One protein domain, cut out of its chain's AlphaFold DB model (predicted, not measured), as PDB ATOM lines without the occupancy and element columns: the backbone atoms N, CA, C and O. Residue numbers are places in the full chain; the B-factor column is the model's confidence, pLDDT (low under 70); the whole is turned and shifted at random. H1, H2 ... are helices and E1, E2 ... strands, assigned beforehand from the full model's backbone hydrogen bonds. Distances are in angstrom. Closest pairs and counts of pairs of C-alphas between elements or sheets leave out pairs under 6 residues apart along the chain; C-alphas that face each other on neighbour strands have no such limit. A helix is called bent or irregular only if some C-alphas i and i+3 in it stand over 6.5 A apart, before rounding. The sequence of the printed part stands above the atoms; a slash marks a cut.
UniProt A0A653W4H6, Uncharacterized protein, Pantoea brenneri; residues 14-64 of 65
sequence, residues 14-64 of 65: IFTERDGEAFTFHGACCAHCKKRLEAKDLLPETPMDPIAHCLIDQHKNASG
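AT A GLANCE: This is residues 14 to 64 of the 65 residues of an uncharacterized protein of Pantoea brenneri (UniProt A0A653W4H6). This is a stretched chain with little regular structure: a looped head at residues 14 to 38, with the short strand E1 in it, and a long arm, residues 39 to 64, that sticks out and ends in the lone helix H1. The printed part has 51 residues, with one named strand and then one named helix, mostly helix by class, though the named elements hold only 16 residues. It is extended, with a radius of gyration of the C-alphas of 18.2 A, and flat, spanning 49 by 25 by 11 A.

HOW THE PARTS SIT: Residues 14 to 15 form a short antiparallel pairing with residues 28 to 29 of E1, residues 28 to 30, which pairs with no named strand. H1, residues 50 to 62, is apart from E1. In H1 every O i to N i+4 pair is within hydrogen-bond range.

IN THESE COORDINATES: E1 begins at C-alpha 28 (105.816, 104.027, 138.838). H1 runs 18.6 A, from C-alpha 50 (122.856, 80.126, 153.233) to C-alpha 62 (128.044, 71.849, 137.446), and is not bent.

THE WHOLE: The two farthest C-alphas, of Gly 20 and Ala 62, are 48.7 A apart. The link from E1 to H1 is long, 19 residues. The printed part has no cut. Model confidence is under 70 at residues 17 to 25, 44 to 46 and 64.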
ATOM      1  N   ILE A  14     102.709 107.186 141.775       91.56
ATOM      2  CA  ILE A  14     102.069 107.656 140.540       91.56
ATOM      3  C   ILE A  14     102.637 106.864 139.363       91.56
ATOM      4  O   ILE A  14     103.834 106.580 139.355       91.56
ATOM      5  N   PHE A  15     101.802 106.504 138.391       87.12
ATOM      6  CA  PHE A  15     102.251 105.830 137.173       87.12
ATOM      7  C   PHE A  15     102.668 106.861 136.127       87.12
ATOM      8  O   PHE A  15     102.020 107.897 135.986       87.12
ATOM      9  N   THR A  16     103.770 106.604 135.426       80.38
ATOM     10  CA  THR A  16     104.201 107.442 134.307       80.38
ATOM     11  C   THR A  16     103.474 106.999 133.037       80.38
ATOM     12  O   THR A  16     103.669 105.886 132.540       80.38
ATOM     13  N   GLU A  17     102.599 107.865 132.524       68.69
ATOM     14  CA  GLU A  17     101.926 107.673 131.235       68.69
ATOM     15  C   GLU A  17     102.853 108.060 130.076       68.69
ATOM     16  O   GLU A  17     103.744 108.900 130.218       68.69
ATOM     17  N   ARG A  18     102.667 107.391 128.934       57.16
ATOM     18  CA  ARG A  18     103.569 107.434 127.774       57.16
ATOM     19  C   ARG A  18     103.468 108.748 126.972       57.16
ATOM     20  O   ARG A  18     104.341 109.008 126.154       57.16
ATOM     21  N   ASP A  19     102.476 109.593 127.250       54.97
ATOM     22  CA  ASP A  19     102.077 110.690 126.352       54.97
ATOM     23  C   ASP A  19     102.691 112.060 126.699       54.97
ATOM     24  O   ASP A  19     102.294 113.087 126.153       54.97
ATOM     25  N   GLY A  20     103.680 112.098 127.597       51.53
ATOM     26  CA  GLY A  20     104.410 113.316 127.944       51.53
ATOM     27  C   GLY A  20     105.900 113.178 127.659       51.53
ATOM     28  O   GLY A  20     106.582 112.425 128.353       51.53
ATOM     29  N   GLU A  21     106.387 113.959 126.694       52.28
ATOM     30  CA  GLU A  21     107.758 114.178 126.175       52.28
ATOM     31  C   GLU A  21     108.945 114.217 127.180       52.28
ATOM     32  O   GLU A  21     110.080 114.461 126.786       52.28
ATOM     33  N   ALA A  22     108.753 113.977 128.477       52.78
ATOM     34  CA  ALA A  22     109.781 114.141 129.507       52.78
ATOM     35  C   ALA A  22     110.272 112.840 130.168       52.78
ATOM     36  O   ALA A  22     111.253 112.875 130.915       52.78
ATOM     37  N   PHE A  23     109.632 111.688 129.934       56.06
ATOM     38  CA  PHE A  23     109.980 110.465 130.666       56.06
ATOM     39  C   PHE A  23     110.229 109.273 129.740       56.06
ATOM     40  O   PHE A  23     109.321 108.543 129.365       56.06
ATOM     41  N   THR A  24     111.509 108.986 129.489       65.94
ATOM     42  CA  THR A  24     112.027 107.739 128.882       65.94
ATOM     43  C   THR A  24     111.747 106.471 129.713       65.94
ATOM     44  O   THR A  24     112.350 105.425 129.488       65.94
ATOM     45  N   PHE A  25     110.858 106.543 130.706       68.38
ATOM     46  CA  PHE A  25     110.586 105.494 131.679       68.38
ATOM     47  C   PHE A  25     109.079 105.271 131.819       68.38
ATOM     48  O   PHE A  25     108.347 106.161 132.254       68.38
ATOM     49  N   HIS A  26     108.641 104.053 131.510       75.81
ATOM     50  CA  HIS A  26     107.292 103.576 131.785       75.81
ATOM     51  C   HIS A  26     107.306 102.761 133.082       75.81
ATOM     52  O   HIS A  26     107.997 101.746 133.168       75.81
ATOM     53  N   GLY A  27     106.580 103.215 134.100       84.38
ATOM     54  CA  GLY A  27     106.549 102.545 135.395       84.38
ATOM     55  C   GLY A  27     105.861 103.377 136.466       84.38
ATOM     56  O   GLY A  27     104.907 104.098 136.188       84.38
ATOM     57  N   ALA A  28     106.338 103.271 137.705       89.38
ATOM     58  CA  ALA A  28     105.816 104.027 138.838       89.38
ATOM     59  C   ALA A  28     106.907 104.887 139.488       89.38
ATOM     60  O   ALA A  28     108.073 104.500 139.545       89.38
ATOM     61  N   CYS A  29     106.519 106.037 140.028       91.69
ATOM     62  CA  CYS A  29     107.376 106.926 140.807       91.69
ATOM     63  C   CYS A  29     106.738 107.200 142.170       91.69
ATOM     64  O   CYS A  29     105.514 107.250 142.302       91.69
ATOM     65  N   CYS A  30     107.554 107.424 143.196       92.88
ATOM     66  CA  CYS A  30     107.064 107.841 144.500       92.88
ATOM     67  C   CYS A  30     106.332 109.184 144.383       92.88
ATOM     68  O   CYS A  30     106.887 110.170 143.898       92.88
ATOM     69  N   ALA A  31     105.104 109.263 144.890       93.56
ATOM     70  CA  ALA A  31     104.326 110.498 144.845       93.56
ATOM     71  C   ALA A  31     104.950 111.625 145.694       93.56
ATOM     72  O   ALA A  31     104.666 112.792 145.429       93.56
ATOM     73  N   HIS A  32     105.796 111.274 146.677       95.44
ATOM     74  CA  HIS A  32     106.453 112.203 147.599       95.44
ATOM     75  C   HIS A  32     107.829 112.664 147.093       95.44
ATOM     76  O   HIS A  32     107.974 113.824 146.734       95.44
ATOM     77  N   CYS A  33     108.821 111.768 147.005       94.00
ATOM     78  CA  CYS A  33     110.189 112.139 146.610       94.00
ATOM     79  C   CYS A  33     110.469 112.025 145.103       94.00
ATOM     80  O   CYS A  33     111.598 112.245 144.678       94.00
ATOM     81  N   LYS A  34     109.476 111.630 144.291       91.38
ATOM     82  CA  LYS A  34     109.585 111.433 142.829       91.38
ATOM     83  C   LYS A  34     110.605 110.384 142.371       91.38
ATOM     84  O   LYS A  34     110.740 110.163 141.171       91.38
ATOM     85  N   LYS A  35     111.250 109.673 143.302       92.12
ATOM     86  CA  LYS A  35     112.119 108.532 143.005       92.12
ATOM     87  C   LYS A  35     111.370 107.482 142.181       92.12
ATOM     88  O   LYS A  35     110.247 107.117 142.533       92.12
ATOM     89  N   ARG A  36     112.003 106.983 141.119       91.56
ATOM     90  CA  ARG A  36     111.500 105.859 140.319       91.56
ATOM     91  C   ARG A  36     111.440 104.592 141.171       91.56
ATOM     92  O   ARG A  36     112.314 104.365 142.009       91.56
ATOM     93  N   LEU A  37     110.394 103.801 140.961       88.75
ATOM     94  CA  LEU A  37     110.260 102.469 141.527       88.75
ATOM     95  C   LEU A  37     111.074 101.497 140.668       88.75
ATOM     96  O   LEU A  37     110.790 101.321 139.484       88.75
ATOM     97  N   GLU A  38     112.094 100.892 141.263       86.00
ATOM     98  CA  GLU A  38     112.986  99.925 140.621       86.00
ATOM     99  C   GLU A  38     112.691  98.506 141.118       86.00
ATOM    100  O   GLU A  38     112.138  98.322 142.200       86.00
ATOM    101  N   ALA A  39     113.112  97.479 140.370       82.38
ATOM    102  CA  ALA A  39     112.914  96.080 140.767       82.38
ATOM    103  C   ALA A  39     113.461  95.783 142.176       82.38
ATOM    104  O   ALA A  39     112.811  95.091 142.952       82.38
ATOM    105  N   LYS A  40     114.601  96.379 142.550       79.94
ATOM    106  CA  LYS A  40     115.193  96.240 143.891       79.94
ATOM    107  C   LYS A  40     114.299  96.753 145.025       79.94
ATOM    108  O   LYS A  40     114.458  96.316 146.152       79.94
ATOM    109  N   ASP A  41     113.367  97.659 144.731       80.81
ATOM    110  CA  ASP A  41     112.408  98.172 145.716       80.81
ATOM    111  C   ASP A  41     111.246  97.192 145.956       80.81
ATOM    112  O   ASP A  41     110.462  97.369 146.888       80.81
ATOM    113  N   LEU A  42     111.101  96.193 145.078       78.50
ATOM    114  CA  LEU A  42     110.087  95.138 145.143       78.50
ATOM    115  C   LEU A  42     110.646  93.837 145.712       78.50
ATOM    116  O   LEU A  42     109.888  93.019 146.235       78.50
ATOM    117  N   LEU A  43     111.956  93.635 145.578       75.62
ATOM    118  CA  LEU A  43     112.629  92.480 146.135       75.62
ATOM    119  C   LEU A  43     112.702  92.640 147.653       75.62
ATOM    120  O   LEU A  43     113.059  93.711 148.145       75.62
ATOM    121  N   PRO A  44     112.350  91.602 148.418       68.56
ATOM    122  CA  PRO A  44     112.541  91.662 149.846       68.56
ATOM    123  C   PRO A  44     114.052  91.693 150.122       68.56
ATOM    124  O   PRO A  44     114.810  90.927 149.531       68.56
ATOM    125  N   GLU A  45     114.491  92.553 151.042       67.62
ATOM    126  CA  GLU A  45     115.880  92.580 151.535       67.62
ATOM    127  C   GLU A  45     116.219  91.335 152.374       67.62
ATOM    128  O   GLU A  45     117.172  91.347 153.151       67.62
ATOM    129  N   THR A  46     115.427  90.260 152.269       69.06
ATOM    130  CA  THR A  46     115.704  89.013 152.965       69.06
ATOM    131  C   THR A  46     117.100  88.566 152.555       69.06
ATOM    132  O   THR A  46     117.335  88.356 151.359       69.06
ATOM    133  N   PRO A  47     118.026  88.408 153.517       70.38
ATOM    134  CA  PRO A  47     119.288  87.750 153.243       70.38
ATOM    135  C   PRO A  47     118.973  86.425 152.557       70.38
ATOM    136  O   PRO A  47     118.077  85.701 153.002       70.38
ATOM    137  N   MET A  48     119.653  86.135 151.447       77.19
ATOM    138  CA  MET A  48     119.506  84.821 150.839       77.19
ATOM    139  C   MET A  48     119.877  83.773 151.881       77.19
ATOM    140  O   MET A  48     120.890  83.901 152.572       77.19
ATOM    141  N   ASP A  49     119.034  82.751 151.998       82.81
ATOM    142  CA  ASP A  49     119.301  81.644 152.898       82.81
ATOM    143  C   ASP A  49     120.666  81.016 152.533       82.81
ATOM    144  O   ASP A  49     120.933  80.800 151.343       82.81
ATOM    145  N   PRO A  50     121.552  80.730 153.507       85.31
ATOM    146  CA  PRO A  50     122.856  80.126 153.233       85.31
ATOM    147  C   PRO A  50     122.778  78.831 152.408       85.31
ATOM    148  O   PRO A  50     123.677  78.546 151.613       85.31
ATOM    149  N   ILE A  51     121.694  78.060 152.545       89.44
ATOM    150  CA  ILE A  51     121.431  76.854 151.753       89.44
ATOM    151  C   ILE A  51     121.136  77.236 150.302       89.44
ATOM    152  O   ILE A  51     121.687  76.627 149.389       89.44
ATOM    153  N   ALA A  52     120.319  78.270 150.073       86.25
ATOM    154  CA  ALA A  52     120.041  78.765 148.726       86.25
ATOM    155  C   ALA A  52     121.328  79.228 148.022       86.25
ATOM    156  O   ALA A  52     121.529  78.908 146.850       86.25
ATOM    157  N   HIS A  53     122.233  79.898 148.743       85.31
ATOM    158  CA  HIS A  53     123.569  80.235 148.241       85.31
ATOM    159  C   HIS A  53     124.359  78.994 147.808       85.31
ATOM    160  O   HIS A  53     124.816  78.923 146.666       85.31
ATOM    161  N   CYS A  54     124.461  77.997 148.690       88.81
ATOM    162  CA  CYS A  54     125.197  76.762 148.420       88.81
ATOM    163  C   CYS A  54     124.660  76.030 147.176       88.81
ATOM    164  O   CYS A  54     125.434  75.601 146.319       88.81
ATOM    165  N   LEU A  55     123.335  75.944 147.029       91.00
ATOM    166  CA  LEU A  55     122.691  75.288 145.887       91.00
ATOM    167  C   LEU A  55     122.935  76.031 144.561       91.00
ATOM    168  O   LEU A  55     123.183  75.393 143.535       91.00
ATOM    169  N   ILE A  56     122.900  77.368 144.566       89.62
ATOM    170  CA  ILE A  56     123.199  78.185 143.376       89.62
ATOM    171  C   ILE A  56     124.654  77.985 142.939       89.62
ATOM    172  O   ILE A  56     124.925  77.832 141.745       89.62
ATOM    173  N   ASP A  57     125.587  77.971 143.890       88.94
ATOM    174  CA  ASP A  57     127.012  77.810 143.598       88.94
ATOM    175  C   ASP A  57     127.320  76.410 143.048       88.94
ATOM    176  O   ASP A  57     128.051  76.279 142.064       88.94
ATOM    177  N   GLN A  58     126.692  75.364 143.594       89.94
ATOM    178  CA  GLN A  58     126.780  74.005 143.044       89.94
ATOM    179  C   GLN A  58     126.278  73.931 141.596       89.94
ATOM    180  O   GLN A  58     126.927  73.311 140.753       89.94
ATOM    181  N   HIS A  59     125.158  74.587 141.283       87.06
ATOM    182  CA  HIS A  59     124.595  74.585 139.932       87.06
ATOM    183  C   HIS A  59     125.497  75.298 138.911       87.06
ATOM    184  O   HIS A  59     125.676  74.806 137.796       87.06
ATOM    185  N   LYS A  60     126.112  76.425 139.293       85.44
ATOM    186  CA  LYS A  60     127.092  77.131 138.448       85.44
ATOM    187  C   LYS A  60     128.320  76.269 138.171       85.44
ATOM    188  O   LYS A  60     128.745  76.172 137.025       85.44
ATOM    189  N   ASN A  61     128.843  75.608 139.202       79.81
ATOM    190  CA  ASN A  61     130.010  74.736 139.077       79.81
ATOM    191  C   ASN A  61     129.717  73.475 138.248       79.81
ATOM    192  O   ASN A  61     130.608  72.969 137.577       79.81
ATOM    193  N   ALA A  62     128.474  72.988 138.258       76.75
ATOM    194  CA  ALA A  62     128.044  71.849 137.446       76.75
ATOM    195  C   ALA A  62     127.793  72.201 135.967       76.75
ATOM    196  O   ALA A  62     127.770  71.308 135.127       76.75
ATOM    197  N   SER A  63     127.595  73.485 135.651       71.19
ATOM    198  CA  SER A  63     127.226  73.959 134.307       71.19
ATOM    199  C   SER A  63     128.398  74.581 133.535       71.19
ATOM    200  O   SER A  63     128.214  75.042 132.411       71.19
ATOM    201  N   GLY A  64     129.596  74.621 134.126       60.47
ATOM    202  CA  GLY A  64     130.827  75.033 133.455       60.47
ATOM    203  C   GLY A  64     131.451  73.879 132.669       60.47
ATOM    204  O   GLY A  64     132.277  73.153 133.218       60.47
TER     205      GLY A  64